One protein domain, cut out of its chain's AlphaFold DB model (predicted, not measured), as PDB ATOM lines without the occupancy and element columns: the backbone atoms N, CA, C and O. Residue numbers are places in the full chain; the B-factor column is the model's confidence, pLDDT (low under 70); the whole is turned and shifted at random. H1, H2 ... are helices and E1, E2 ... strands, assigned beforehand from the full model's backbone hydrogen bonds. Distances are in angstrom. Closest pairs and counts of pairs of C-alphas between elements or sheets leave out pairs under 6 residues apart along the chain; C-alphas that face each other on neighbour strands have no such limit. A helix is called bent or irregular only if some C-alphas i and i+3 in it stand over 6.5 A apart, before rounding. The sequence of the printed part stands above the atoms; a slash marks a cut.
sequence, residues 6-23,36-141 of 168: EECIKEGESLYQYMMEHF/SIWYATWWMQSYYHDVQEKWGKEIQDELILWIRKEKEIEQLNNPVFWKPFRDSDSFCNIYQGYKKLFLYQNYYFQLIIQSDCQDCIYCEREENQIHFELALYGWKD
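What this domain is: This is residues 6 to 23 and 36 to 141 of the 168 residues of an uncharacterized protein of viral metagenome (UniProt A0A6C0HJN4). A strongly twisted sheet of five strands has helices over one face and the other face bare: H1 lies over E3 and E4, and the bent helix H2 makes an L whose arms cross E5 and E4. The two helices do not meet, and residues 116 to 129 form a long loop between E4 and E5. The printed part has 124 residues, with two named helices and five named strands that follow each other along the chain as H1, E1, H2, E2, E3, E4, E5. The sheet is mixed, in the order E1, E5, E4, E3, E2, and the class is mixed, helices and strands. The whole is compact, with a radius of gyration of the C-alphas of 14.8 A, and spans 44 by 34 by 28 A.

How they stand to each other: Start with H1, residues 6 to 21, which is on the sheet at a height of 8.3 A. It only just runs along the strands, at 29.8 degrees to E3, residues 94 to 104, on the local plane; their closest C-alphas, those of Gly 12 and Gln 96, are 5.0 A apart. Next look at E1, residues 36 to 39, an edge strand parallel to E5, residues 130 to 140; N 38 and O 134 are 2.9 A apart, within hydrogen-bond range. H2, residues 42 to 72, was assigned as one helix by its hydrogen bonds but is bent, with C-alphas 54 and 57 8.3 A apart. Its arms H2a, residues 42 to 54, and H2b, residues 57 to 72, are about perpendicular at 81 degrees. H2a is irregular, with C-alphas 43 and 46 7.4 A apart; it runs across E5 at 72 degrees on the local plane, and the closest C-alphas, those of Tyr 48 and Leu 136, are 6.4 A apart. H2b is on the same face as H1; its closest C-alpha pair with E3 is Ile 59 and Tyr 104, 6.7 A. E2, residues 82 to 86, opens a meander, each strand the antiparallel neighbour of the one before: E2, E3, E4, residues 107 to 115, and E5. Look for N 85 and O 95 at 2.8 A, N 109 and O 102 at 2.8 A, and N 133 and O 112 at 2.8 A. Every O i to N i+4 pair is within hydrogen-bond range in H1 and H2b, but 5 of 9 in H2a.

Where its parts are: Find C-alpha 6 at (18.368, 18.416, -13.443); from there H1 runs 22.9 A to residue 21. E1 measures 10.0 A, H2a 19.6 A, H2b 23.0 A, E2 13.2 A, E3 28.8 A and E4 25.3 A. E5 runs 30.1 A to C-alpha 140 at (-17.573, 9.701, 3.460).

The domain as a whole: The C-alphas farthest apart, those of Glu 7 and Asp 141, are 44.1 A apart. Residues 24 to 35 are not printed, and C-alphas 23 and 36 are 16.9 A apart across this cut. The link E4 to E5 is long. Mean pLDDT of the printed part is 76.5; residue 8, residues 84 to 97 and residues 115 to 128 are under 70.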
ATOM      1  N   GLU A   6      18.180  16.963 -13.483       71.81
ATOM      2  CA  GLU A   6      18.368  18.416 -13.443       71.81
ATOM      3  C   GLU A   6      17.582  19.159 -14.535       71.81
ATOM      4  O   GLU A   6      17.106  20.268 -14.293       71.81
ATOM      5  N   GLU A   7      17.412  18.560 -15.717       71.56
ATOM      6  CA  GLU A   7      16.582  19.122 -16.790       71.56
ATOM      7  C   GLU A   7      15.112  19.128 -16.366       71.56
ATOM      8  O   GLU A   7      14.440  20.147 -16.501       71.56
ATOM      9  N   CYS A   8      14.645  18.043 -15.740       68.50
ATOM     10  CA  CYS A   8      13.280  17.962 -15.219       68.50
ATOM     11  C   CYS A   8      12.994  19.005 -14.126       68.50
ATOM     12  O   CYS A   8      11.892  19.546 -14.076       68.50
ATOM     13  N   ILE A   9      13.966  19.305 -13.254       71.81
ATOM     14  CA  ILE A   9      13.815  20.366 -12.244       71.81
ATOM     15  C   ILE A   9      13.652  21.734 -12.919       71.81
ATOM     16  O   ILE A   9      12.745  22.479 -12.565       71.81
ATOM     17  N   LYS A  10      14.498  22.060 -13.905       75.56
ATOM     18  CA  LYS A  10      14.446  23.357 -14.607       75.56
ATOM     19  C   LYS A  10      13.149  23.551 -15.386       75.56
ATOM     20  O   LYS A  10      12.584  24.644 -15.381       75.56
ATOM     21  N   GLU A  11      12.687  22.500 -16.059       72.81
ATOM     22  CA  GLU A  11      11.383  22.489 -16.724       72.81
ATOM     23  C   GLU A  11      10.274  22.749 -15.702       72.81
ATOM     24  O   GLU A  11       9.465  23.653 -15.885       72.81
ATOM     25  N   GLY A  12      10.295  22.043 -14.572       72.81
ATOM     26  CA  GLY A  12       9.312  22.215 -13.513       72.81
ATOM     27  C   GLY A  12       9.291  23.611 -12.870       72.81
ATOM     28  O   GLY A  12       8.213  24.161 -12.631       72.81
ATOM     29  N   GLU A  13      10.451  24.229 -12.636       76.88
ATOM     30  CA  GLU A  13      10.551  25.620 -12.165       76.88
ATOM     31  C   GLU A  13       9.963  26.610 -13.179       76.88
ATOM     32  O   GLU A  13       9.262  27.547 -12.793       76.88
ATOM     33  N   SER A  14      10.209  26.372 -14.470       78.44
ATOM     34  CA  SER A  14       9.689  27.199 -15.563       78.44
ATOM     35  C   SER A  14       8.167  27.074 -15.677       78.44
ATOM     36  O   SER A  14       7.474  28.082 -15.796       78.44
ATOM     37  N   LEU A  15       7.632  25.852 -15.556       75.31
ATOM     38  CA  LEU A  15       6.188  25.597 -15.516       75.31
ATOM     39  C   LEU A  15       5.538  26.283 -14.310       75.31
ATOM     40  O   LEU A  15       4.506  26.931 -14.453       75.31
ATOM     41  N   TYR A  16       6.158  26.206 -13.129       78.31
ATOM     42  CA  TYR A  16       5.670  26.905 -11.941       78.31
ATOM     43  C   TYR A  16       5.592  28.425 -12.151       78.31
ATOM     44  O   TYR A  16       4.560  29.029 -11.858       78.31
ATOM     45  N   GLN A  17       6.659  29.045 -12.668       81.25
ATOM     46  CA  GLN A  17       6.683  30.487 -12.939       81.25
ATOM     47  C   GLN A  17       5.578  30.884 -13.918       81.25
ATOM     48  O   GLN A  17       4.772  31.759 -13.608       81.25
ATOM     49  N   TYR A  18       5.481  30.163 -15.032       81.06
ATOM     50  CA  TYR A  18       4.449  30.362 -16.040       81.06
ATOM     51  C   TYR A  18       3.032  30.291 -15.448       81.06
ATOM     52  O   TYR A  18       2.196  31.165 -15.680       81.06
ATOM     53  N   MET A  19       2.764  29.288 -14.608       80.25
ATOM     54  CA  MET A  19       1.459  29.128 -13.967       80.25
ATOM     55  C   MET A  19       1.088  30.283 -13.036       80.25
ATOM     56  O   MET A  19      -0.087  30.634 -12.927       80.25
ATOM     57  N   MET A  20       2.072  30.856 -12.342       82.44
ATOM     58  CA  MET A  20       1.850  32.002 -11.461       82.44
ATOM     59  C   MET A  20       1.635  33.293 -12.253       82.44
ATOM     60  O   MET A  20       0.779  34.095 -11.877       82.44
ATOM     61  N   GLU A  21       2.373  33.482 -13.348       85.69
ATOM     62  CA  GLU A  21       2.263  34.653 -14.224       85.69
ATOM     63  C   GLU A  21       0.901  34.719 -14.928       85.69
ATOM     64  O   GLU A  21       0.262  35.771 -14.931       85.69
ATOM     65  N   HIS A  22       0.406  33.587 -15.431       83.88
ATOM     66  CA  HIS A  22      -0.840  33.519 -16.205       83.88
ATOM     67  C   HIS A  22      -2.061  33.109 -15.377       83.88
ATOM     68  O   HIS A  22      -3.100  32.731 -15.919       83.88
ATOM     69  N   PHE A  23      -1.970  33.194 -14.047       82.00
ATOM     70  CA  PHE A  23      -2.986  32.628 -13.167       82.00
ATOM     71  C   PHE A  23      -4.399  33.188 -13.390       82.00
ATOM     72  O   PHE A  23      -5.378  32.447 -13.428       82.00
ATOM     73  N   SER A  36     -11.754  20.009 -15.481       84.81
ATOM     74  CA  SER A  36     -12.263  18.651 -15.549       84.81
ATOM     75  C   SER A  36     -12.318  17.994 -14.175       84.81
ATOM     76  O   SER A  36     -11.494  18.242 -13.293       84.81
ATOM     77  N   ILE A  37     -13.325  17.140 -13.991       85.81
ATOM     78  CA  ILE A  37     -13.415  16.230 -12.852       85.81
ATOM     79  C   ILE A  37     -13.061  14.847 -13.379       85.81
ATOM     80  O   ILE A  37     -13.711  14.343 -14.294       85.81
ATOM     81  N   TRP A  38     -12.045  14.243 -12.782       84.56
ATOM     82  CA  TRP A  38     -11.554  12.918 -13.132       84.56
ATOM     83  C   TRP A  38     -11.627  11.990 -11.931       84.56
ATOM     84  O   TRP A  38     -12.056  12.360 -10.840       84.56
ATOM     85  N   TYR A  39     -11.228  10.745 -12.130       77.00
ATOM     86  CA  TYR A  39     -11.096   9.761 -11.071       77.00
ATOM     87  C   TYR A  39      -9.622   9.590 -10.696       77.00
ATOM     88  O   TYR A  39      -8.769   9.498 -11.569       77.00
ATOM     89  N   ALA A  40      -9.309   9.472  -9.401       72.19
ATOM     90  CA  ALA A  40      -7.926   9.227  -8.972       72.19
ATOM     91  C   ALA A  40      -7.442   7.796  -9.285       72.19
ATOM     92  O   ALA A  40      -6.242   7.549  -9.377       72.19
ATOM     93  N   THR A  41      -8.361   6.830  -9.422       70.06
ATOM     94  CA  THR A  41      -8.045   5.479  -9.915       70.06
ATOM     95  C   THR A  41      -9.198   4.915 -10.739       70.06
ATOM     96  O   THR A  41     -10.356   5.258 -10.509       70.06
ATOM     97  N   TRP A  42      -8.887   4.014 -11.670       70.31
ATOM     98  CA  TRP A  42      -9.845   3.333 -12.551       70.31
ATOM     99  C   TRP A  42     -11.057   2.710 -11.837       70.31
ATOM    100  O   TRP A  42     -12.153   2.697 -12.386       70.31
ATOM    101  N   TRP A  43     -10.917   2.264 -10.586       71.31
ATOM    102  CA  TRP A  43     -12.040   1.738  -9.795       71.31
ATOM    103  C   TRP A  43     -13.115   2.785  -9.486       71.31
ATOM    104  O   TRP A  43     -14.253   2.443  -9.177       71.31
ATOM    105  N   MET A  44     -12.757   4.066  -9.557       72.56
ATOM    106  CA  MET A  44     -13.667   5.182  -9.323       72.56
ATOM    107  C   MET A  44     -14.343   5.681 -10.601       72.56
ATOM    108  O   MET A  44     -15.124   6.630 -10.536       72.56
ATOM    109  N   GLN A  45     -14.085   5.037 -11.745       79.88
ATOM    110  CA  GLN A  45     -14.592   5.471 -13.042       79.88
ATOM    111  C   GLN A  45     -16.132   5.527 -13.098       79.88
ATOM    112  O   GLN A  45     -16.703   6.438 -13.676       79.88
ATOM    113  N   SER A  46     -16.854   4.597 -12.475       80.06
ATOM    114  CA  SER A  46     -18.322   4.702 -12.451       80.06
ATOM    115  C   SER A  46     -18.807   5.853 -11.563       80.06
ATOM    116  O   SER A  46     -19.786   6.511 -11.882       80.06
ATOM    117  N   TYR A  47     -18.104   6.123 -10.462       83.56
ATOM    118  CA  TYR A  47     -18.534   7.092  -9.454       83.56
ATOM    119  C   TYR A  47     -18.263   8.537  -9.860       83.56
ATOM    120  O   TYR A  47     -19.056   9.415  -9.529       83.56
ATOM    121  N   TYR A  48     -17.155   8.808 -10.557       84.12
ATOM    122  CA  TYR A  48     -16.873  10.183 -10.972       84.12
ATOM    123  C   TYR A  48     -17.906  10.684 -11.985       84.12
ATOM    124  O   TYR A  48     -18.276  11.848 -11.897       84.12
ATOM    125  N   HIS A  49     -18.416   9.828 -12.883       87.06
ATOM    126  CA  HIS A  49     -19.465  10.210 -13.829       87.06
ATOM    127  C   HIS A  49     -20.729  10.670 -13.101       87.06
ATOM    128  O   HIS A  49     -21.219  11.764 -13.373       87.06
ATOM    129  N   ASP A  50     -21.191   9.894 -12.117       89.06
ATOM    130  CA  ASP A  50     -22.358  10.249 -11.303       89.06
ATOM    131  C   ASP A  50     -22.136  11.569 -10.544       89.06
ATOM    132  O   ASP A  50     -23.025  12.418 -10.465       89.06
ATOM    133  N   VAL A  51     -20.939  11.760  -9.981       89.88
ATOM    134  CA  VAL A  51     -20.573  12.984  -9.252       89.88
ATOM    135  C   VAL A  51     -20.508  14.190 -10.186       89.88
ATOM    136  O   VAL A  51     -21.027  15.249  -9.842       89.88
ATOM    137  N   GLN A  52     -19.900  14.037 -11.359       91.06
ATOM    138  CA  GLN A  52     -19.761  15.096 -12.350       91.06
ATOM    139  C   GLN A  52     -21.125  15.506 -12.914       91.06
ATOM    140  O   GLN A  52     -21.401  16.700 -13.008       91.06
ATOM    141  N   GLU A  53     -21.994  14.547 -13.241       91.50
ATOM    142  CA  GLU A  53     -23.347  14.827 -13.734       91.50
ATOM    143  C   GLU A  53     -24.203  15.520 -12.668       91.50
ATOM    144  O   GLU A  53     -24.943  16.456 -12.971       91.50
ATOM    145  N   LYS A  54     -24.085  15.088 -11.408       92.81
ATOM    146  CA  LYS A  54     -24.931  15.585 -10.320       92.81
ATOM    147  C   LYS A  54     -24.471  16.915  -9.725       92.81
ATOM    148  O   LYS A  54     -25.320  17.690  -9.299       92.81
ATOM    149  N   TRP A  55     -23.162  17.135  -9.625       93.88
ATOM    150  CA  TRP A  55     -22.576  18.221  -8.832       93.88
ATOM    151  C   TRP A  55     -21.499  19.019  -9.567       93.88
ATOM    152  O   TRP A  55     -20.865  19.876  -8.956       93.88
ATOM    153  N   GLY A  56     -21.219  18.725 -10.841       91.50
ATOM    154  CA  GLY A  56     -20.052  19.273 -11.535       91.50
ATOM    155  C   GLY A  56     -19.991  20.801 -11.526       91.50
ATOM    156  O   GLY A  56     -18.926  21.368 -11.287       91.50
ATOM    157  N   LYS A  57     -21.140  21.465 -11.706       91.50
ATOM    158  CA  LYS A  57     -21.224  22.929 -11.680       91.50
ATOM    159  C   LYS A  57     -20.979  23.488 -10.278       91.50
ATOM    160  O   LYS A  57     -20.155  24.377 -10.112       91.50
ATOM    161  N   GLU A  58     -21.655  22.949  -9.269       94.25
ATOM    162  CA  GLU A  58     -21.521  23.397  -7.884       94.25
ATOM    163  C   GLU A  58     -20.109  23.154  -7.339       94.25
ATOM    164  O   GLU A  58     -19.583  23.971  -6.584       94.25
ATOM    165  N   ILE A  59     -19.478  22.049  -7.742       93.50
ATOM    166  CA  ILE A  59     -18.077  21.757  -7.434       93.50
ATOM    167  C   ILE A  59     -17.168  22.831  -8.034       93.50
ATOM    168  O   ILE A  59     -16.271  23.302  -7.338       93.50
ATOM    169  N   GLN A  60     -17.387  23.232  -9.291       92.00
ATOM    170  CA  GLN A  60     -16.592  24.282  -9.929       92.00
ATOM    171  C   GLN A  60     -16.772  25.634  -9.224       92.00
ATOM    172  O   GLN A  60     -15.781  26.301  -8.928       92.00
ATOM    173  N   ASP A  61     -18.011  26.014  -8.909       93.12
ATOM    174  CA  ASP A  61     -18.313  27.273  -8.221       93.12
ATOM    175  C   ASP A  61     -17.600  27.347  -6.855       93.12
ATOM    176  O   ASP A  61     -16.928  28.335  -6.538       93.12
ATOM    177  N   GLU A  62     -17.667  26.273  -6.061       93.94
ATOM    178  CA  GLU A  62     -16.967  26.175  -4.773       93.94
ATOM    179  C   GLU A  62     -15.443  26.116  -4.934       93.94
ATOM    180  O   GLU A  62     -14.703  26.720  -4.150       93.94
ATOM    181  N   LEU A  63     -14.953  25.424  -5.965       91.56
ATOM    182  CA  LEU A  63     -13.529  25.348  -6.265       91.56
ATOM    183  C   LEU A  63     -12.957  26.739  -6.563       91.56
ATOM    184  O   LEU A  63     -11.886  27.071  -6.060       91.56
ATOM    185  N   ILE A  64     -13.662  27.573  -7.329       91.44
ATOM    186  CA  ILE A  64     -13.222  28.938  -7.651       91.44
ATOM    187  C   ILE A  64     -13.072  29.776  -6.384       91.44
ATOM    188  O   ILE A  64     -12.053  30.448  -6.201       91.44
ATOM    189  N   LEU A  65     -14.060  29.721  -5.485       91.38
ATOM    190  CA  LEU A  65     -13.995  30.420  -4.199       91.38
ATOM    191  C   LEU A  65     -12.811  29.931  -3.364       91.38
ATOM    192  O   LEU A  65     -12.068  30.731  -2.788       91.38
ATOM    193  N   TRP A  66     -12.616  28.616  -3.320       91.50
ATOM    194  CA  TRP A  66     -11.539  27.999  -2.566       91.50
ATOM    195  C   TRP A  66     -10.159  28.373  -3.125       91.50
ATOM    196  O   TRP A  66      -9.300  28.811  -2.364       91.50
ATOM    197  N   ILE A  67      -9.955  28.300  -4.442       88.69
ATOM    198  CA  ILE A  67      -8.693  28.662  -5.097       88.69
ATOM    199  C   ILE A  67      -8.369  30.147  -4.879       88.69
ATOM    200  O   ILE A  67      -7.227  30.490  -4.564       88.69
ATOM    201  N   ARG A  68      -9.360  31.038  -5.020       88.31
ATOM    202  CA  ARG A  68      -9.171  32.477  -4.769       88.31
ATOM    203  C   ARG A  68      -8.706  32.720  -3.334       88.31
ATOM    204  O   ARG A  68      -7.726  33.429  -3.126       88.31
ATOM    205  N   LYS A  69      -9.318  32.046  -2.357       90.69
ATOM    206  CA  LYS A  69      -8.890  32.104  -0.954       90.69
ATOM    207  C   LYS A  69      -7.467  31.576  -0.749       90.69
ATOM    208  O   LYS A  69      -6.698  32.175  -0.005       90.69
ATOM    209  N   GLU A  70      -7.105  30.468  -1.392       88.25
ATOM    210  CA  GLU A  70      -5.751  29.894  -1.338       88.25
ATOM    211  C   GLU A  70      -4.686  30.835  -1.910       88.25
ATOM    212  O   GLU A  70      -3.564  30.896  -1.396       88.25
ATOM    213  N   LYS A  71      -5.049  31.606  -2.938       86.25
ATOM    214  CA  LYS A  71      -4.222  32.682  -3.484       86.25
ATOM    215  C   LYS A  71      -4.105  33.864  -2.519       86.25
ATOM    216  O   LYS A  71      -2.994  34.337  -2.297       86.25
ATOM    217  N   GLU A  72      -5.208  34.308  -1.917       89.94
ATOM    218  CA  GLU A  72      -5.226  35.410  -0.937       89.94
ATOM    219  C   GLU A  72      -4.330  35.141   0.279       89.94
ATOM    220  O   GLU A  72      -3.687  36.056   0.785       89.94
ATOM    221  N   ILE A  73      -4.262  33.888   0.739       90.12
ATOM    222  CA  ILE A  73      -3.396  33.474   1.858       90.12
ATOM    223  C   ILE A  73      -1.992  33.035   1.413       90.12
ATOM    224  O   ILE A  73      -1.274  32.406   2.191       90.12
ATOM    225  N   GLU A  74      -1.623  33.317   0.160       87.12
ATOM    226  CA  GLU A  74      -0.323  33.024  -0.457       87.12
ATOM    227  C   GLU A  74       0.078  31.537  -0.477       87.12
ATOM    228  O   GLU A  74       1.220  31.204  -0.790       87.12
ATOM    229  N   GLN A  75      -0.839  30.605  -0.192       84.44
ATOM    230  CA  GLN A  75      -0.533  29.172  -0.253       84.44
ATOM    231  C   GLN A  75      -0.356  28.697  -1.690       84.44
ATOM    232  O   GLN A  75       0.491  27.848  -1.956       84.44
ATOM    233  N   LEU A  76      -1.118  29.262  -2.625       80.69
ATOM    234  CA  LEU A  76      -0.997  28.907  -4.034       80.69
ATOM    235  C   LEU A  76       0.322  29.396  -4.649       80.69
ATOM    236  O   LEU A  76       0.933  28.681  -5.433       80.69
ATOM    237  N   ASN A  77       0.800  30.568  -4.226       81.75
ATOM    238  CA  ASN A  77       2.027  31.195  -4.733       81.75
ATOM    239  C   ASN A  77       3.288  30.765  -3.972       81.75
ATOM    240  O   ASN A  77       4.365  31.322  -4.183       81.75
ATOM    241  N   ASN A  78       3.165  29.834  -3.025       81.50
ATOM    242  CA  ASN A  78       4.298  29.385  -2.238       81.50
ATOM    243  C   ASN A  78       4.852  28.078  -2.830       81.50
ATOM    244  O   ASN A  78       4.178  27.043  -2.767       81.50
ATOM    245  N   PRO A  79       6.097  28.084  -3.346       77.06
ATOM    246  CA  PRO A  79       6.681  26.951  -4.063       77.06
ATOM    247  C   PRO A  79       6.812  25.684  -3.205       77.06
ATOM    248  O   PRO A  79       6.867  24.587  -3.747       77.06
ATOM    249  N   VAL A  80       6.795  25.792  -1.871       80.62
ATOM    250  CA  VAL A  80       6.843  24.633  -0.955       80.62
ATOM    251  C   VAL A  80       5.608  23.732  -1.087       80.62
ATOM    252  O   VAL A  80       5.676  22.542  -0.768       80.62
ATOM    253  N   PHE A  81       4.476  24.270  -1.549       74.81
ATOM    254  CA  PHE A  81       3.249  23.493  -1.744       74.81
ATOM    255  C   PHE A  81       3.115  22.896  -3.148       74.81
ATOM    256  O   PHE A  81       2.190  22.120  -3.396       74.81
ATOM    257  N   TRP A  82       4.051  23.201  -4.045       73.62
ATOM    258  CA  TRP A  82       4.135  22.593  -5.365       73.62
ATOM    259  C   TRP A  82       4.945  21.312  -5.278       73.62
ATOM    260  O   TRP A  82       5.988  21.252  -4.626       73.62
ATOM    261  N   LYS A  83       4.435  20.253  -5.903       70.06
ATOM    262  CA  LYS A  83       5.073  18.944  -5.883       70.06
ATOM    263  C   LYS A  83       5.260  18.448  -7.309       70.06
ATOM    264  O   LYS A  83       4.273  18.357  -8.040       70.06
ATOM    265  N   PRO A  84       6.483  18.066  -7.700       66.38
ATOM    266  CA  PRO A  84       6.642  17.273  -8.900       66.38
ATOM    267  C   PRO A  84       5.930  15.934  -8.699       66.38
ATOM    268  O   PRO A  84       6.019  15.316  -7.634       66.38
ATOM    269  N   PHE A  85       5.215  15.482  -9.716       67.00
ATOM    270  CA  PHE A  85       4.640  14.152  -9.782       67.00
ATOM    271  C   PHE A  85       4.876  13.556 -11.167       67.00
ATOM    272  O   PHE A  85       5.069  14.253 -12.160       67.00
ATOM    273  N   ARG A  86       4.913  12.229 -11.221       58.19
ATOM    274  CA  ARG A  86       4.992  11.491 -12.478       58.19
ATOM    275  C   ARG A  86       3.604  10.968 -12.770       58.19
ATOM    276  O   ARG A  86       3.057  10.260 -11.929       58.19
ATOM    277  N   ASP A  87       3.060  11.328 -13.922       53.97
ATOM    278  CA  ASP A  87       1.939  10.576 -14.457       53.97
ATOM    279  C   ASP A  87       2.495   9.318 -15.132       53.97
ATOM    280  O   ASP A  87       3.489   9.379 -15.864       53.97
ATOM    281  N   SER A  88       1.920   8.159 -14.820       42.34
ATOM    282  CA  SER A  88       2.393   6.865 -15.314       42.34
ATOM    283  C   SER A  88       2.265   6.725 -16.830       42.34
ATOM    284  O   SER A  88       2.995   5.926 -17.419       42.34
ATOM    285  N   ASP A  89       1.394   7.519 -17.452       42.59
ATOM    286  CA  ASP A  89       1.131   7.455 -18.891       42.59
ATOM    287  C   ASP A  89       2.198   8.184 -19.730       42.59
ATOM    288  O   ASP A  89       2.349   7.918 -20.923       42.59
ATOM    289  N   SER A  90       3.048   8.998 -19.092       40.50
ATOM    290  CA  SER A  90       4.083   9.797 -19.752       40.50
ATOM    291  C   SER A  90       5.454   9.514 -19.137       40.50
ATOM    292  O   SER A  90       6.001  10.323 -18.389       40.50
ATOM    293  N   PHE A  91       6.070   8.380 -19.495       32.03
ATOM    294  CA  PHE A  91       7.421   7.962 -19.052       32.03
ATOM    295  C   PHE A  91       8.542   9.013 -19.240       32.03
ATOM    296  O   PHE A  91       9.666   8.800 -18.779       32.03
ATOM    297  N   CYS A  92       8.272  10.125 -19.929       38.81
ATOM    298  CA  CYS A  92       9.243  11.146 -20.309       38.81
ATOM    299  C   CYS A  92       9.016  12.536 -19.688       38.81
ATOM    300  O   CYS A  92       9.931  13.349 -19.791       38.81
ATOM    301  N   ASN A  93       7.883  12.803 -19.023       50.28
ATOM    302  CA  ASN A  93       7.563  14.136 -18.502       50.28
ATOM    303  C   ASN A  93       7.288  14.062 -16.995       50.28
ATOM    304  O   ASN A  93       6.315  13.461 -16.543       50.28
ATOM    305  N   ILE A  94       8.176  14.652 -16.195       53.88
ATOM    306  CA  ILE A  94       7.876  14.935 -14.791       53.88
ATOM    307  C   ILE A  94       6.977  16.166 -14.799       53.88
ATOM    308  O   ILE A  94       7.430  17.244 -15.169       53.88
ATOM    309  N   TYR A  95       5.716  16.010 -14.412       59.88
ATOM    310  CA  TYR A  95       4.796  17.132 -14.289       59.88
ATOM    311  C   TYR A  95       5.054  17.829 -12.957       59.88
ATOM    312  O   TYR A  95       5.100  17.191 -11.904       59.88
ATOM    313  N   GLN A  96       5.238  19.145 -12.974       60.50
ATOM    314  CA  GLN A  96       5.264  19.942 -11.753       60.50
ATOM    315  C   GLN A  96       3.899  20.584 -11.568       60.50
ATOM    316  O   GLN A  96       3.449  21.337 -12.424       60.50
ATOM    317  N   GLY A  97       3.237  20.287 -10.450       65.81
ATOM    318  CA  GLY A  97       1.914  20.835 -10.194       65.81
ATOM    319  C   GLY A  97       1.595  20.985  -8.718       65.81
ATOM    320  O   GLY A  97       2.347  20.582  -7.827       65.81
ATOM    321  N   TYR A  98       0.457  21.608  -8.455       71.38
ATOM    322  CA  TYR A  98      -0.048  21.821  -7.109       71.38
ATOM    323  C   TYR A  98      -1.062  20.740  -6.784       71.38
ATOM    324  O   TYR A  98      -2.034  20.571  -7.515       71.38
ATOM    325  N   LYS A  99      -0.817  20.007  -5.695       74.56
ATOM    326  CA  LYS A  99      -1.678  18.919  -5.226       74.56
ATOM    327  C   LYS A  99      -2.239  19.253  -3.856       74.56
ATOM    328  O   LYS A  99      -1.493  19.256  -2.873       74.56
ATOM    329  N   LYS A 100      -3.552  19.458  -3.763       77.94
ATOM    330  CA  LYS A 100      -4.221  19.700  -2.478       77.94
ATOM    331  C   LYS A 100      -5.594  19.052  -2.418       77.94
ATOM    332  O   LYS A 100      -6.293  18.959  -3.417       77.94
ATOM    333  N   LEU A 101      -5.964  18.590  -1.223       81.12
ATOM    334  CA  LEU A 101      -7.308  18.082  -0.972       81.12
ATOM    335  C   LEU A 101      -8.308  19.237  -0.936       81.12
ATOM    336  O   LEU A 101      -8.197  20.141  -0.105       81.12
ATOM    337  N   PHE A 102      -9.298  19.140  -1.805       84.06
ATOM    338  CA  PHE A 102     -10.503  19.943  -1.837       84.06
ATOM    339  C   PHE A 102     -11.668  19.085  -1.334       84.06
ATOM    340  O   PHE A 102     -11.831  17.932  -1.736       84.06
ATOM    341  N   LEU A 103     -12.452  19.624  -0.404       86.50
ATOM    342  CA  LEU A 103     -13.607  18.946   0.177       86.50
ATOM    343  C   LEU A 103     -14.866  19.670  -0.281       86.50
ATOM    344  O   LEU A 103     -15.035  20.848   0.025       86.50
ATOM    345  N   TYR A 104     -15.762  18.940  -0.935       90.12
ATOM    346  CA  TYR A 104     -17.096  19.419  -1.265       90.12
ATOM    347  C   TYR A 104     -18.127  18.454  -0.687       90.12
ATOM    348  O   TYR A 104     -18.157  17.275  -1.036       90.12
ATOM    349  N   GLN A 105     -18.963  18.948   0.226       89.12
ATOM    350  CA  GLN A 105     -19.863  18.113   1.027       89.12
ATOM    351  C   GLN A 105     -19.091  16.956   1.704       89.12
ATOM    352  O   GLN A 105     -18.197  17.194   2.514       89.12
ATOM    353  N   ASN A 106     -19.425  15.706   1.379       86.69
ATOM    354  CA  ASN A 106     -18.748  14.501   1.845       86.69
ATOM    355  C   ASN A 106     -17.724  13.943   0.841       86.69
ATOM    356  O   ASN A 106     -17.125  12.910   1.138       86.69
ATOM    357  N   TYR A 107     -17.511  14.592  -0.308       86.38
ATOM    358  CA  TYR A 107     -16.593  14.159  -1.361       86.38
ATOM    359  C   TYR A 107     -15.219  14.818  -1.222       86.38
ATOM    360  O   TYR A 107     -15.086  16.035  -1.093       86.38
ATOM    361  N   TYR A 108     -14.188  13.990  -1.298       85.19
ATOM    362  CA  TYR A 108     -12.789  14.369  -1.293       85.19
ATOM    363  C   TYR A 108     -12.279  14.357  -2.724       85.19
ATOM    364  O   TYR A 108     -12.330  13.326  -3.395       85.19
ATOM    365  N   PHE A 109     -11.738  15.484  -3.160       84.56
ATOM    366  CA  PHE A 109     -11.085  15.640  -4.449       84.56
ATOM    367  C   PHE A 109      -9.640  16.053  -4.239       84.56
ATOM    368  O   PHE A 109      -9.319  16.792  -3.310       84.56
ATOM    369  N   GLN A 110      -8.763  15.606  -5.119       82.88
ATOM    370  CA  GLN A 110      -7.423  16.135  -5.241       82.88
ATOM    371  C   GLN A 110      -7.421  17.143  -6.379       82.88
ATOM    372  O   GLN A 110      -7.612  16.770  -7.533       82.88
ATOM    373  N   LEU A 111      -7.194  18.411  -6.046       82.88
ATOM    374  CA  LEU A 111      -6.883  19.405  -7.055       82.88
ATOM    375  C   LEU A 111      -5.484  19.154  -7.590       82.88
ATOM    376  O   LEU A 111      -4.547  19.006  -6.804       82.88
ATOM    377  N   ILE A 112      -5.384  19.134  -8.909       81.19
ATOM    378  CA  ILE A 112      -4.167  19.085  -9.695       81.19
ATOM    379  C   ILE A 112      -4.219  20.298 -10.620       81.19
ATOM    380  O   ILE A 112      -5.202  20.510 -11.326       81.19
ATOM    381  N   ILE A 113      -3.174  21.117 -10.588       77.62
ATOM    382  CA  ILE A 113      -3.011  22.226 -11.527       77.62
ATOM    383  C   ILE A 113      -1.782  21.915 -12.369       77.62
ATOM    384  O   ILE A 113      -0.701  21.719 -11.806       77.62
ATOM    385  N   GLN A 114      -1.959  21.846 -13.683       73.38
ATOM    386  CA  GLN A 114      -0.911  21.476 -14.631       73.38
ATOM    387  C   GLN A 114      -0.894  22.423 -15.826       73.38
ATOM    388  O   GLN A 114      -1.924  22.978 -16.195       73.38
ATOM    389  N   SER A 115       0.279  22.605 -16.418       66.44
ATOM    390  CA  SER A 115       0.470  23.328 -17.677       66.44
ATOM    391  C   SER A 115       0.667  22.334 -18.820       66.44
ATOM    392  O   SER A 115       1.200  21.248 -18.600       66.44
ATOM    393  N   ASP A 116       0.260  22.739 -20.023       61.12
ATOM    394  CA  ASP A 116       0.513  22.034 -21.286       61.12
ATOM    395  C   ASP A 116      -0.232  20.695 -21.392       61.12
ATOM    396  O   ASP A 116       0.343  19.606 -21.319       61.12
ATOM    397  N   CYS A 117      -1.553  20.775 -21.572       58.28
ATOM    398  CA  CYS A 117      -2.319  19.596 -21.942       58.28
ATOM    399  C   CYS A 117      -2.193  19.352 -23.450       58.28
ATOM    400  O   CYS A 117      -3.050  19.755 -24.244       58.28
ATOM    401  N   GLN A 118      -1.106  18.677 -23.827       51.47
ATOM    402  CA  GLN A 118      -0.993  18.012 -25.121       51.47
ATOM    403  C   GLN A 118      -2.176  17.034 -25.210       51.47
ATOM    404  O   GLN A 118      -2.293  16.151 -24.370       51.47
ATOM    405  N   ASP A 119      -3.087  17.250 -26.161       51.91
ATOM    406  CA  ASP A 119      -4.331  16.485 -26.385       51.91
ATOM    407  C   ASP A 119      -5.591  16.923 -25.605       51.91
ATOM    408  O   ASP A 119      -6.609  16.224 -25.606       51.91
ATOM    409  N   CYS A 120      -5.609  18.116 -25.002       55.78
ATOM    410  CA  CYS A 120      -6.867  18.701 -24.532       55.78
ATOM    411  C   CYS A 120      -7.588  19.460 -25.647       55.78
ATOM    412  O   CYS A 120      -7.086  20.468 -26.147       55.78
ATOM    413  N   ILE A 121      -8.829  19.054 -25.940       57.25
ATOM    414  CA  ILE A 121      -9.718  19.740 -26.899       57.25
ATOM    415  C   ILE A 121      -9.891  21.236 -26.601       57.25
ATOM    416  O   ILE A 121     -10.217  22.010 -27.499       57.25
ATOM    417  N   TYR A 122      -9.696  21.635 -25.342       59.50
ATOM    418  CA  TYR A 122      -9.815  23.015 -24.899       59.50
ATOM    419  C   TYR A 122      -8.516  23.810 -25.133       59.50
ATOM    420  O   TYR A 122      -8.571  25.003 -25.415       59.50
ATOM    421  N   CYS A 123      -7.350  23.157 -25.097       60.44
ATOM    422  CA  CYS A 123      -6.040  23.813 -25.110       60.44
ATOM    423  C   CYS A 123      -5.420  23.970 -26.513       60.44
ATOM    424  O   CYS A 123      -4.581  24.847 -26.698       60.44
ATOM    425  N   GLU A 124      -5.856  23.207 -27.529       59.22
ATOM    426  CA  GLU A 124      -5.291  23.246 -28.899       59.22
ATOM    427  C   GLU A 124      -5.307  24.634 -29.578       59.22
ATOM    428  O   GLU A 124      -4.644  24.839 -30.596       59.22
ATOM    429  N   ARG A 125      -6.094  25.587 -29.064       60.78
ATOM    430  CA  ARG A 125      -6.302  26.911 -29.675       60.78
ATOM    431  C   ARG A 125      -5.893  28.085 -28.798       60.78
ATOM    432  O   ARG A 125      -6.049  29.224 -29.233       60.78
ATOM    433  N   GLU A 126      -5.396  27.827 -27.595       65.25
ATOM    434  CA  GLU A 126      -5.015  28.874 -26.652       65.25
ATOM    435  C   GLU A 126      -3.508  28.845 -26.408       65.25
ATOM    436  O   GLU A 126      -2.911  27.782 -26.246       65.25
ATOM    437  N   GLU A 127      -2.892  30.030 -26.371       62.50
ATOM    438  CA  GLU A 127      -1.483  30.183 -25.984       62.50
ATOM    439  C   GLU A 127      -1.267  29.789 -24.514       62.50
ATOM    440  O   GLU A 127      -0.156  29.412 -24.146       62.50
ATOM    441  N   ASN A 128      -2.336  29.817 -23.699       63.78
ATOM    442  CA  ASN A 128      -2.286  29.542 -22.269       63.78
ATOM    443  C   ASN A 128      -3.062  28.286 -21.862       63.78
ATOM    444  O   ASN A 128      -4.284  28.291 -21.757       63.78
ATOM    445  N   GLN A 129      -2.324  27.200 -21.609       71.62
ATOM    446  CA  GLN A 129      -2.868  25.848 -21.424       71.62
ATOM    447  C   GLN A 129      -2.771  25.352 -19.977       71.62
ATOM    448  O   GLN A 129      -2.295  24.244 -19.718       71.62
ATOM    449  N   ILE A 130      -3.162  26.177 -19.009       76.31
ATOM    450  CA  ILE A 130      -3.196  25.729 -17.616       76.31
ATOM    451  C   ILE A 130      -4.547  25.058 -17.344       76.31
ATOM    452  O   ILE A 130      -5.596  25.669 -17.536       76.31
ATOM    453  N   HIS A 131      -4.515  23.807 -16.889       78.25
ATOM    454  CA  HIS A 131      -5.681  22.964 -16.650       78.25
ATOM    455  C   HIS A 131      -5.843  22.692 -15.152       78.25
ATOM    456  O   HIS A 131      -4.904  22.251 -14.481       78.25
ATOM    457  N   PHE A 132      -7.051  22.929 -14.638       81.62
ATOM    458  CA  PHE A 132      -7.476  22.455 -13.326       81.62
ATOM    459  C   PHE A 132      -8.178  21.110 -13.449       81.62
ATOM    460  O   PHE A 132      -9.249  20.994 -14.044       81.62
ATOM    461  N   GLU A 133      -7.599  20.111 -12.810       84.44
ATOM    462  CA  GLU A 133      -8.185  18.792 -12.682       84.44
ATOM    463  C   GLU A 133      -8.560  18.535 -11.222       84.44
ATOM    464  O   GLU A 133      -7.757  18.724 -10.307       84.44
ATOM    465  N   LEU A 134      -9.795  18.091 -10.994       86.31
ATOM    466  CA  LEU A 134     -10.224  17.534  -9.718       86.31
ATOM    467  C   LEU A 134     -10.340  16.021  -9.836       86.31
ATOM    468  O   LEU A 134     -11.352  15.496 -10.297       86.31
ATOM    469  N   ALA A 135      -9.332  15.312  -9.348       85.44
ATOM    470  CA  ALA A 135      -9.384  13.866  -9.242       85.44
ATOM    471  C   ALA A 135     -10.210  13.466  -8.009       85.44
ATOM    472  O   ALA A 135      -9.819  13.720  -6.867       85.44
ATOM    473  N   LEU A 136     -11.364  12.832  -8.216       84.06
ATOM    474  CA  LEU A 136     -12.187  12.265  -7.155       84.06
ATOM    475  C   LEU A 136     -11.358  11.224  -6.395       84.06
ATOM    476  O   LEU A 136     -10.946  10.210  -6.957       84.06
ATOM    477  N   TYR A 137     -11.128  11.496  -5.112       78.88
ATOM    478  CA  TYR A 137     -10.314  10.677  -4.222       78.88
ATOM    479  C   TYR A 137     -11.150   9.739  -3.352       78.88
ATOM    480  O   TYR A 137     -10.725   8.633  -3.032       78.88
ATOM    481  N   GLY A 138     -12.353  10.157  -2.972       81.19
ATOM    482  CA  GLY A 138     -13.282   9.313  -2.232       81.19
ATOM    483  C   GLY A 138     -14.424  10.116  -1.639       81.19
ATOM    484  O   GLY A 138     -14.525  11.318  -1.861       81.19
ATOM    485  N   TRP A 139     -15.281   9.473  -0.857       85.12
ATOM    486  CA  TRP A 139     -16.329  10.165  -0.107       85.12
ATOM    487  C   TRP A 139     -16.597   9.491   1.227       85.12
ATOM    488  O   TRP A 139     -16.385   8.291   1.371       85.12
ATOM    489  N   LYS A 140     -17.075  10.261   2.203       81.00
ATOM    490  CA  LYS A 140     -17.573   9.701   3.460       81.00
ATOM    491  C   LYS A 140     -19.019   9.263   3.317       81.00
ATOM    492  O   LYS A 140     -19.863  10.065   2.927       81.00
ATOM    493  N   ASP A 141     -19.306   8.013   3.644       77.56
ATOM    494  CA  ASP A 141     -20.686   7.554   3.811       77.56
ATOM    495  C   ASP A 141     -21.238   7.913   5.208       77.56
ATOM    496  O   ASP A 141     -20.570   8.556   6.021       77.56
TER     497      ASP A 141